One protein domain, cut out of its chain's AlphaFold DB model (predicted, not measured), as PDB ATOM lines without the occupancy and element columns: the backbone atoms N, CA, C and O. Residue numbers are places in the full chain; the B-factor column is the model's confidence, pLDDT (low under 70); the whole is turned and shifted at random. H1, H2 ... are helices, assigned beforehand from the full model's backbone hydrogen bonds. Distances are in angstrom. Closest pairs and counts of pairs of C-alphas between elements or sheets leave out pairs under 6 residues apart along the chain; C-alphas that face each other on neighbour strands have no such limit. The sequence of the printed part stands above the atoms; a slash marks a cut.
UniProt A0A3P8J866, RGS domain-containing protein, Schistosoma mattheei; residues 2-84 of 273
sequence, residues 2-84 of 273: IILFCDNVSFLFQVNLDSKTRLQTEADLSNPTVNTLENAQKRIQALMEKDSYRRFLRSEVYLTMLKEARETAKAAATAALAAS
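What this domain is: This is residues 2 to 84 of the 273 residues of the protein "RGS domain-containing protein" of Schistosoma mattheei (UniProt A0A3P8J866). A short helical hairpin, H1 and H2, leads through the small helix H3 into a long arm, H4; H2 and H4 form the two sides of a wide V with H3 near its corner. The arm sticks out with residues 58 to 65 and 67 to 84 and makes much of the length, while the unnamed stretch of residues 2 to 18 makes a loop by the hairpin, at the end away from the arm. The printed part has 83 residues with four named helices, H1 to H4 in chain order, and no named strand: all helix. It is extended, with a radius of gyration of the C-alphas of 21.1 A and spans of 63 by 27 by 22 A.

How they stand to each other: After residues 2 to 18 comes H1, residues 19 to 28, which touches H2, residues 38 to 50, with residues 39 to 43 of H2 alone. Their closest C-alphas, those of Thr 21 and Ala 40, are 6.2 A apart. They form a helical hairpin at a shallow tilt of 32 degrees, opposite ways. H3, residues 52 to 56, is near H2, and the two meet only through their link. H4, residues 60 to 84, is close to H3 but not clearly touching; their closest C-alphas, those of Phe 56 and Tyr 62, are 6.5 A apart. H4 is apart from H1 and H2, and H1 is apart from H3. In H1, H2, H3 and H4 every O i to N i+4 pair is within hydrogen-bond range.

Where its parts are: H1 begins at C-alpha 19, (122.233, 137.567, 138.329), and measures 14.1 A from first to last C-alpha. H2 measures 18.4 A and H3 6.0 A. H4 measures 35.7 A, from C-alpha 60 at (132.712, 105.230, 129.400) to C-alpha 84 at (145.436, 98.755, 96.635).

The domain as a whole: The two C-alphas farthest apart, those of Asn 8 and Ser 84, are 64.5 A apart. The printed part has no cut. The links H2 to H3 and H3 to H4 are tight, and H1 to H2 is short. The mean pLDDT of the printed part is 79.8; residues 2 to 14 and residue 84 are under 70.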
ATOM      1  N   ILE A   2     119.888 123.301 134.010       37.00
ATOM      2  CA  ILE A   2     120.366 124.668 134.256       37.00
ATOM      3  C   ILE A   2     118.973 125.424 134.395       37.00
ATOM      4  O   ILE A   2     117.990 124.878 133.901       37.00
ATOM      5  N   ILE A   3     118.771 126.528 135.152       39.94
ATOM      6  CA  ILE A   3     117.435 127.188 135.377       39.94
ATOM      7  C   ILE A   3     117.479 128.781 135.436       39.94
ATOM      8  O   ILE A   3     118.263 129.319 136.209       39.94
ATOM      9  N   LEU A   4     116.692 129.525 134.592       41.97
ATOM     10  CA  LEU A   4     116.714 130.994 134.171       41.97
ATOM     11  C   LEU A   4     115.299 131.612 133.919       41.97
ATOM     12  O   LEU A   4     114.662 131.319 132.913       41.97
ATOM     13  N   PHE A   5     114.781 132.497 134.766       38.75
ATOM     14  CA  PHE A   5     113.410 133.027 134.596       38.75
ATOM     15  C   PHE A   5     113.217 134.017 133.428       38.75
ATOM     16  O   PHE A   5     114.080 134.852 133.180       38.75
ATOM     17  N   CYS A   6     112.033 133.957 132.807       36.34
ATOM     18  CA  CYS A   6     111.348 135.050 132.110       36.34
ATOM     19  C   CYS A   6     109.833 134.832 132.312       36.34
ATOM     20  O   CYS A   6     109.395 133.679 132.395       36.34
ATOM     21  N   ASP A   7     109.045 135.895 132.468       49.16
ATOM     22  CA  ASP A   7     107.688 135.792 133.021       49.16
ATOM     23  C   ASP A   7     106.687 134.967 132.184       49.16
ATOM     24  O   ASP A   7     106.707 134.953 130.956       49.16
ATOM     25  N   ASN A   8     105.741 134.337 132.891       41.16
ATOM     26  CA  ASN A   8     104.546 133.641 132.378       41.16
ATOM     27  C   ASN A   8     104.718 132.333 131.577       41.16
ATOM     28  O   ASN A   8     103.716 131.782 131.121       41.16
ATOM     29  N   VAL A   9     105.913 131.737 131.500       42.12
ATOM     30  CA  VAL A   9     106.044 130.311 131.136       42.12
ATOM     31  C   VAL A   9     106.930 129.592 132.146       42.12
ATOM     32  O   VAL A   9     108.132 129.837 132.215       42.12
ATOM     33  N   SER A  10     106.342 128.656 132.900       40.56
ATOM     34  CA  SER A  10     107.056 127.734 133.797       40.56
ATOM     35  C   SER A  10     107.920 126.762 132.994       40.56
ATOM     36  O   SER A  10     107.578 125.596 132.798       40.56
ATOM     37  N   PHE A  11     109.039 127.256 132.478       44.09
ATOM     38  CA  PHE A  11     109.951 126.472 131.669       44.09
ATOM     39  C   PHE A  11     110.661 125.466 132.585       44.09
ATOM     40  O   PHE A  11     111.399 125.855 133.480       44.09
ATOM     41  N   LEU A  12     110.429 124.167 132.374       51.81
ATOM     42  CA  LEU A  12     110.931 123.079 133.234       51.81
ATOM     43  C   LEU A  12     112.473 122.920 133.194       51.81
ATOM     44  O   LEU A  12     113.045 122.165 133.979       51.81
ATOM     45  N   PHE A  13     113.133 123.622 132.264       57.88
ATOM     46  CA  PHE A  13     114.567 123.551 131.965       57.88
ATOM     47  C   PHE A  13     115.126 124.901 131.497       57.88
ATOM     48  O   PHE A  13     115.500 125.051 130.337       57.88
ATOM     49  N   GLN A  14     115.134 125.938 132.316       64.69
ATOM     50  CA  GLN A  14     115.731 127.198 131.891       64.69
ATOM     51  C   GLN A  14     117.306 127.147 131.939       64.69
ATOM     52  O   GLN A  14     117.885 126.144 131.528       64.69
ATOM     53  N   VAL A  15     118.069 128.157 132.399       75.38
ATOM     54  CA  VAL A  15     119.565 128.122 132.527       75.38
ATOM     55  C   VAL A  15     120.237 128.836 133.769       75.38
ATOM     56  O   VAL A  15     120.113 130.036 133.955       75.38
ATOM     57  N   ASN A  16     121.023 128.119 134.615       79.50
ATOM     58  CA  ASN A  16     121.823 128.624 135.754       79.50
ATOM     59  C   ASN A  16     122.838 129.660 135.257       79.50
ATOM     60  O   ASN A  16     123.906 129.313 134.747       79.50
ATOM     61  N   LEU A  17     122.465 130.921 135.426       84.75
ATOM     62  CA  LEU A  17     123.243 132.107 135.124       84.75
ATOM     63  C   LEU A  17     123.411 132.925 136.398       84.75
ATOM     64  O   LEU A  17     122.545 132.930 137.273       84.75
ATOM     65  N   ASP A  18     124.514 133.663 136.482       85.31
ATOM     66  CA  ASP A  18     124.637 134.709 137.487       85.31
ATOM     67  C   ASP A  18     123.629 135.842 137.243       85.31
ATOM     68  O   ASP A  18     123.198 136.110 136.117       85.31
ATOM     69  N   SER A  19     123.263 136.526 138.329       84.44
ATOM     70  CA  SER A  19     122.233 137.567 138.329       84.44
ATOM     71  C   SER A  19     122.518 138.696 137.337       84.44
ATOM     72  O   SER A  19     121.578 139.251 136.777       84.44
ATOM     73  N   LYS A  20     123.798 139.015 137.089       85.50
ATOM     74  CA  LYS A  20     124.202 140.048 136.127       85.50
ATOM     75  C   LYS A  20     123.869 139.623 134.698       85.50
ATOM     76  O   LYS A  20     123.225 140.386 133.984       85.50
ATOM     77  N   THR A  21     124.270 138.419 134.285       84.69
ATOM     78  CA  THR A  21     123.957 137.923 132.938       84.69
ATOM     79  C   THR A  21     122.453 137.728 132.738       84.69
ATOM     80  O   THR A  21     121.961 138.053 131.662       84.69
ATOM     81  N   ARG A  22     121.700 137.295 133.765       87.62
ATOM     82  CA  ARG A  22     120.228 137.231 133.689       87.62
ATOM     83  C   ARG A  22     119.601 138.598 133.411       87.62
ATOM     84  O   ARG A  22     118.856 138.710 132.448       87.62
ATOM     85  N   LEU A  23     119.916 139.612 134.220       85.50
ATOM     86  CA  LEU A  23     119.343 140.959 134.069       85.50
ATOM     87  C   LEU A  23     119.715 141.598 132.724       85.50
ATOM     88  O   LEU A  23     118.904 142.305 132.137       85.50
ATOM     89  N   GLN A  24     120.920 141.322 132.211       85.19
ATOM     90  CA  GLN A  24     121.316 141.757 130.873       85.19
ATOM     91  C   GLN A  24     120.428 141.112 129.800       85.19
ATOM     92  O   GLN A  24     119.840 141.824 128.997       85.19
ATOM     93  N   THR A  25     120.257 139.786 129.829       86.69
ATOM     94  CA  THR A  25     119.372 139.085 128.887       86.69
ATOM     95  C   THR A  25     117.910 139.529 129.011       86.69
ATOM     96  O   THR A  25     117.233 139.639 127.998       86.69
ATOM     97  N   GLU A  26     117.426 139.833 130.214       86.50
ATOM     98  CA  GLU A  26     116.080 140.372 130.459       86.50
ATOM     99  C   GLU A  26     115.890 141.769 129.839       86.50
ATOM    100  O   GLU A  26     114.886 142.021 129.174       86.50
ATOM    101  N   ALA A  27     116.886 142.652 129.962       85.62
ATOM    102  CA  ALA A  27     116.892 143.946 129.284       85.62
ATOM    103  C   ALA A  27     116.978 143.798 127.754       85.62
ATOM    104  O   ALA A  27     116.241 144.465 127.025       85.62
ATOM    105  N   ASP A  28     117.826 142.894 127.258       83.62
ATOM    106  CA  ASP A  28     118.014 142.648 125.825       83.62
ATOM    107  C   ASP A  28     116.761 142.003 125.187       83.62
ATOM    108  O   ASP A  28     116.431 142.286 124.034       83.62
ATOM    109  N   LEU A  29     115.994 141.206 125.943       86.50
ATOM    110  CA  LEU A  29     114.701 140.641 125.522       86.50
ATOM    111  C   LEU A  29     113.628 141.706 125.232       86.50
ATOM    112  O   LEU A  29     112.684 141.410 124.501       86.50
ATOM    113  N   SER A  30     113.778 142.942 125.727       85.88
ATOM    114  CA  SER A  30     112.877 144.053 125.374       85.88
ATOM    115  C   SER A  30     112.917 144.414 123.883       85.88
ATOM    116  O   SER A  30     111.933 144.925 123.349       85.88
ATOM    117  N   ASN A  31     114.040 144.150 123.204       82.56
ATOM    118  CA  ASN A  31     114.254 144.440 121.788       82.56
ATOM    119  C   ASN A  31     115.005 143.266 121.133       82.56
ATOM    120  O   ASN A  31     116.233 143.307 121.006       82.56
ATOM    121  N   PRO A  32     114.293 142.196 120.729       85.62
ATOM    122  CA  PRO A  32     114.925 140.947 120.343       85.62
ATOM    123  C   PRO A  32     115.786 141.070 119.080       85.62
ATOM    124  O   PRO A  32     115.298 141.264 117.968       85.62
ATOM    125  N   THR A  33     117.092 140.886 119.262       83.88
ATOM    126  CA  THR A  33     118.107 140.759 118.209       83.88
ATOM    127  C   THR A  33     118.783 139.388 118.270       83.88
ATOM    128  O   THR A  33     118.694 138.680 119.276       83.88
ATOM    129  N   VAL A  34     119.513 139.022 117.211       87.50
ATOM    130  CA  VAL A  34     120.234 137.735 117.102       87.50
ATOM    131  C   VAL A  34     121.236 137.512 118.252       87.50
ATOM    132  O   VAL A  34     121.517 136.372 118.609       87.50
ATOM    133  N   ASN A  35     121.723 138.589 118.881       85.25
ATOM    134  CA  ASN A  35     122.759 138.540 119.917       85.25
ATOM    135  C   ASN A  35     122.208 138.587 121.361       85.25
ATOM    136  O   ASN A  35     122.982 138.478 122.308       85.25
ATOM    137  N   THR A  36     120.889 138.704 121.557       82.81
ATOM    138  CA  THR A  36     120.230 138.779 122.889       82.81
ATOM    139  C   THR A  36     120.644 137.687 123.872       82.81
ATOM    140  O   THR A  36     120.825 137.929 125.066       82.81
ATOM    141  N   LEU A  37     120.799 136.461 123.372       87.81
ATOM    142  CA  LEU A  37     121.177 135.301 124.176       87.81
ATOM    143  C   LEU A  37     122.685 135.017 124.140       87.81
ATOM    144  O   LEU A  37     123.133 134.087 124.803       87.81
ATOM    145  N   GLU A  38     123.490 135.801 123.418       88.00
ATOM    146  CA  GLU A  38     124.911 135.513 123.184       88.00
ATOM    147  C   GLU A  38     125.713 135.472 124.497       88.00
ATOM    148  O   GLU A  38     126.527 134.571 124.716       88.00
ATOM    149  N   ASN A  39     125.453 136.413 125.409       84.94
ATOM    150  CA  ASN A  39     126.120 136.468 126.712       84.94
ATOM    151  C   ASN A  39     125.695 135.297 127.624       84.94
ATOM    152  O   ASN A  39     126.538 134.641 128.242       84.94
ATOM    153  N   ALA A  40     124.398 134.970 127.646       87.00
ATOM    154  CA  ALA A  40     123.869 133.800 128.346       87.00
ATOM    155  C   ALA A  40     124.470 132.493 127.798       87.00
ATOM    156  O   ALA A  40     124.970 131.669 128.565       87.00
ATOM    157  N   GLN A  41     124.509 132.329 126.474       90.62
ATOM    158  CA  GLN A  41     125.084 131.172 125.795       90.62
ATOM    159  C   GLN A  41     126.570 131.003 126.125       90.62
ATOM    160  O   GLN A  41     126.966 129.925 126.570       90.62
ATOM    161  N   LYS A  42     127.381 132.063 125.992       89.88
ATOM    162  CA  LYS A  42     128.807 132.057 126.373       89.88
ATOM    163  C   LYS A  42     128.997 131.638 127.830       89.88
ATOM    164  O   LYS A  42     129.890 130.850 128.148       89.88
ATOM    165  N   ARG A  43     128.130 132.121 128.724       87.81
ATOM    166  CA  ARG A  43     128.185 131.790 130.148       87.81
ATOM    167  C   ARG A  43     127.859 130.322 130.430       87.81
ATOM    168  O   ARG A  43     128.570 129.698 131.218       87.81
ATOM    169  N   ILE A  44     126.843 129.759 129.771       89.25
ATOM    170  CA  ILE A  44     126.498 128.333 129.887       89.25
ATOM    171  C   ILE A  44     127.562 127.444 129.251       89.25
ATOM    172  O   ILE A  44     127.950 126.452 129.864       89.25
ATOM    173  N   GLN A  45     128.097 127.820 128.090       88.38
ATOM    174  CA  GLN A  45     129.208 127.115 127.458       88.38
ATOM    175  C   GLN A  45     130.403 127.004 128.417       88.38
ATOM    176  O   GLN A  45     130.856 125.895 128.688       88.38
ATOM    177  N   ALA A  46     130.839 128.111 129.027       88.81
ATOM    178  CA  ALA A  46     131.937 128.104 129.995       88.81
ATOM    179  C   ALA A  46     131.651 127.236 131.243       88.81
ATOM    180  O   ALA A  46     132.563 126.625 131.803       88.81
ATOM    181  N   LEU A  47     130.390 127.152 131.691       87.62
ATOM    182  CA  LEU A  47     129.987 126.252 132.781       87.62
ATOM    183  C   LEU A  47     130.043 124.775 132.357       87.62
ATOM    184  O   LEU A  47     130.557 123.943 133.109       87.62
ATOM    185  N   MET A  48     129.573 124.447 131.148       89.38
ATOM    186  CA  MET A  48     129.647 123.091 130.596       89.38
ATOM    187  C   MET A  48     131.095 122.654 130.357       89.38
ATOM    188  O   MET A  48     131.463 121.552 130.757       89.38
ATOM    189  N   GLU A  49     131.934 123.514 129.775       88.19
ATOM    190  CA  GLU A  49     133.363 123.260 129.542       88.19
ATOM    191  C   GLU A  49     134.135 122.978 130.839       88.19
ATOM    192  O   GLU A  49     135.087 122.192 130.831       88.19
ATOM    193  N   LYS A  50     133.725 123.594 131.957       87.50
ATOM    194  CA  LYS A  50     134.391 123.448 133.256       87.50
ATOM    195  C   LYS A  50     134.075 122.124 133.960       87.50
ATOM    196  O   LYS A  50     135.005 121.504 134.471       87.50
ATOM    197  N   ASP A  51     132.810 121.693 133.992       83.81
ATOM    198  CA  ASP A  51     132.393 120.446 134.665       83.81
ATOM    199  C   ASP A  51     131.946 119.361 133.678       83.81
ATOM    200  O   ASP A  51     132.656 118.374 133.461       83.81
ATOM    201  N   SER A  52     130.774 119.539 133.063       86.69
ATOM    202  CA  SER A  52     130.081 118.484 132.317       86.69
ATOM    203  C   SER A  52     130.919 117.916 131.170       86.69
ATOM    204  O   SER A  52     130.985 116.701 131.007       86.69
ATOM    205  N   TYR A  53     131.634 118.766 130.434       89.00
ATOM    206  CA  TYR A  53     132.521 118.367 129.343       89.00
ATOM    207  C   TYR A  53     133.759 117.604 129.842       89.00
ATOM    208  O   TYR A  53     134.109 116.551 129.311       89.00
ATOM    209  N   ARG A  54     134.389 118.066 130.934       89.69
ATOM    210  CA  ARG A  54     135.535 117.378 131.566       89.69
ATOM    211  C   ARG A  54     135.159 116.018 132.154       89.69
ATOM    212  O   ARG A  54     136.032 115.158 132.289       89.69
ATOM    213  N   ARG A  55     133.893 115.830 132.527       89.69
ATOM    214  CA  ARG A  55     133.340 114.547 132.980       89.69
ATOM    215  C   ARG A  55     132.949 113.665 131.797       89.69
ATOM    216  O   ARG A  55     133.304 112.493 131.798       89.69
ATOM    217  N   PHE A  56     132.337 114.232 130.757       92.38
ATOM    218  CA  PHE A  56     132.005 113.534 129.511       92.38
ATOM    219  C   PHE A  56     133.239 112.903 128.850       92.38
ATOM    220  O   PHE A  56     133.221 111.706 128.581       92.38
ATOM    221  N   LEU A  57     134.345 113.643 128.702       90.75
ATOM    222  CA  LEU A  57     135.596 113.122 128.120       90.75
ATOM    223  C   LEU A  57     136.240 111.967 128.912       90.75
ATOM    224  O   LEU A  57     137.105 111.272 128.387       90.75
ATOM    225  N   ARG A  58     135.849 111.765 130.177       90.00
ATOM    226  CA  ARG A  58     136.285 110.638 131.021       90.00
ATOM    227  C   ARG A  58     135.223 109.546 131.161       90.00
ATOM    228  O   ARG A  58     135.485 108.535 131.802       90.00
ATOM    229  N   SER A  59     134.025 109.765 130.624       92.12
ATOM    230  CA  SER A  59     132.923 108.812 130.712       92.12
ATOM    231  C   SER A  59     133.154 107.622 129.786       92.12
ATOM    232  O   SER A  59     133.718 107.760 128.698       92.12
ATOM    233  N   GLU A  60     132.657 106.458 130.197       90.50
ATOM    234  CA  GLU A  60     132.712 105.230 129.400       90.50
ATOM    235  C   GLU A  60     132.036 105.403 128.034       90.50
ATOM    236  O   GLU A  60     132.506 104.842 127.051       90.50
ATOM    237  N   VAL A  61     131.002 106.249 127.947       92.62
ATOM    238  CA  VAL A  61     130.308 106.593 126.696       92.62
ATOM    239  C   VAL A  61     131.284 107.175 125.669       92.62
ATOM    240  O   VAL A  61     131.414 106.643 124.569       92.62
ATOM    241  N   TYR A  62     132.026 108.226 126.037       90.94
ATOM    242  CA  TYR A  62     132.995 108.856 125.135       90.94
ATOM    243  C   TYR A  62     134.160 107.917 124.788       90.94
ATOM    244  O   TYR A  62     134.573 107.842 123.632       90.94
ATOM    245  N   LEU A  63     134.678 107.179 125.774       92.00
ATOM    246  CA  LEU A  63     135.802 106.260 125.570       92.00
ATOM    247  C   LEU A  63     135.429 105.067 124.674       92.00
ATOM    248  O   LEU A  63     136.250 104.642 123.861       92.00
ATOM    249  N   THR A  64     134.195 104.571 124.778       92.94
ATOM    250  CA  THR A  64     133.663 103.501 123.921       92.94
ATOM    251  C   THR A  64     133.504 103.996 122.486       92.94
ATOM    252  O   THR A  64     134.097 103.405 121.587       92.94
ATOM    253  N   MET A  65     132.851 105.148 122.274       92.62
ATOM    254  CA  MET A  65     132.733 105.765 120.943       92.62
ATOM    255  C   MET A  65     134.103 106.049 120.306       92.62
ATOM    256  O   MET A  65     134.295 105.828 119.113       92.62
ATOM    257  N   LEU A  66     135.085 106.508 121.091       92.88
ATOM    258  CA  LEU A  66     136.448 106.745 120.609       92.88
ATOM    259  C   LEU A  66     137.161 105.442 120.212       92.88
ATOM    260  O   LEU A  66     137.942 105.442 119.261       92.88
ATOM    261  N   LYS A  67     136.914 104.338 120.927       91.56
ATOM    262  CA  LYS A  67     137.444 103.016 120.573       91.56
ATOM    263  C   LYS A  67     136.806 102.502 119.282       91.56
ATOM    264  O   LYS A  67     137.537 102.125 118.374       91.56
ATOM    265  N   GLU A  68     135.480 102.548 119.182       92.50
ATOM    266  CA  GLU A  68     134.728 102.153 117.982       92.50
ATOM    267  C   GLU A  68     135.194 102.944 116.756       92.50
ATOM    268  O   GLU A  68     135.617 102.345 115.772       92.50
ATOM    269  N   ALA A  69     135.256 104.277 116.849       90.56
ATOM    270  CA  ALA A  69     135.729 105.133 115.762       90.56
ATOM    271  C   ALA A  69     137.174 104.818 115.327       90.56
ATOM    272  O   ALA A  69     137.486 104.876 114.138       90.56
ATOM    273  N   ARG A  70     138.062 104.458 116.267       91.44
ATOM    274  CA  ARG A  70     139.441 104.042 115.956       91.44
ATOM    275  C   ARG A  70     139.496 102.700 115.238       91.44
ATOM    276  O   ARG A  70     140.238 102.590 114.267       91.44
ATOM    277  N   GLU A  71     138.730 101.705 115.680       90.00
ATOM    278  CA  GLU A  71     138.679 100.411 114.989       90.00
ATOM    279  C   GLU A  71     138.017 100.546 113.610       90.00
ATOM    280  O   GLU A  71     138.519  99.966 112.652       90.00
ATOM    281  N   THR A  72     136.983 101.382 113.450       88.69
ATOM    282  CA  THR A  72     136.393 101.696 112.135       88.69
ATOM    283  C   THR A  72     137.396 102.389 111.210       88.69
ATOM    284  O   THR A  72     137.541 101.982 110.060       88.69
ATOM    285  N   ALA A  73     138.136 103.392 111.695       86.56
ATOM    286  CA  ALA A  73     139.165 104.071 110.903       86.56
ATOM    287  C   ALA A  73     140.322 103.129 110.520       86.56
ATOM    288  O   ALA A  73     140.821 103.177 109.397       86.56
ATOM    289  N   LYS A  74     140.719 102.233 111.430       86.94
ATOM    290  CA  LYS A  74     141.725 101.198 111.174       86.94
ATOM    291  C   LYS A  74     141.232 100.173 110.153       86.94
ATOM    292  O   LYS A  74     141.974  99.867 109.228       86.94
ATOM    293  N   ALA A  75     139.991  99.700 110.280       83.69
ATOM    294  CA  ALA A  75     139.359  98.791 109.330       83.69
ATOM    295  C   ALA A  75     139.256  99.420 107.932       83.69
ATOM    296  O   ALA A  75     139.599  98.772 106.947       83.69
ATOM    297  N   ALA A  76     138.874 100.699 107.847       81.81
ATOM    298  CA  ALA A  76     138.854 101.458 106.597       81.81
ATOM    299  C   ALA A  76     140.257 101.609 105.985       81.81
ATOM    300  O   ALA A  76     140.420 101.415 104.783       81.81
ATOM    301  N   ALA A  77     141.288 101.879 106.794       82.12
ATOM    302  CA  ALA A  77     142.672 101.944 106.323       82.12
ATOM    303  C   ALA A  77     143.198 100.579 105.840       82.12
ATOM    304  O   ALA A  77     143.859 100.511 104.806       82.12
ATOM    305  N   THR A  78     142.874  99.479 106.532       81.94
ATOM    306  CA  THR A  78     143.227  98.126 106.070       81.94
ATOM    307  C   THR A  78     142.437  97.707 104.836       81.94
ATOM    308  O   THR A  78     142.999  97.035 103.982       81.94
ATOM    309  N   ALA A  79     141.175  98.125 104.703       78.50
ATOM    310  CA  ALA A  79     140.369  97.878 103.510       78.50
ATOM    311  C   ALA A  79     140.892  98.671 102.303       78.50
ATOM    312  O   ALA A  79     140.974  98.120 101.213       78.50
ATOM    313  N   ALA A  80     141.321  99.922 102.500       79.62
ATOM    314  CA  ALA A  80     141.977 100.715 101.462       79.62
ATOM    315  C   ALA A  80     143.317 100.093 101.030       79.62
ATOM    316  O   ALA A  80     143.559  99.936  99.839       79.62
ATOM    317  N   LEU A  81     144.155  99.665 101.985       76.00
ATOM    318  CA  LEU A  81     145.415  98.976 101.684       76.00
ATOM    319  C   LEU A  81     145.188  97.628 100.976       76.00
ATOM    320  O   LEU A  81     145.913  97.304 100.041       76.00
ATOM    321  N   ALA A  82     144.180  96.858 101.394       73.69
ATOM    322  CA  ALA A  82     143.796  95.615 100.732       73.69
ATOM    323  C   ALA A  82     143.284  95.873  99.306       73.69
ATOM    324  O   ALA A  82     143.701  95.179  98.389       73.69
ATOM    325  N   ALA A  83     142.468  96.912  99.094       72.81
ATOM    326  CA  ALA A  83     142.021  97.319  97.764       72.81
ATOM    327  C   ALA A  83     143.195  97.729  96.853       72.81
ATOM    328  O   ALA A  83     143.221  97.334  95.693       72.81
ATOM    329  N   SER A  84     144.205  98.435  97.378       67.25
ATOM    330  CA  SER A  84     145.436  98.755  96.635       67.25
ATOM    331  C   SER A  84     146.328  97.540  96.344       67.25
ATOM    332  O   SER A  84     147.125  97.587  95.414       67.25
TER     333      SER A  84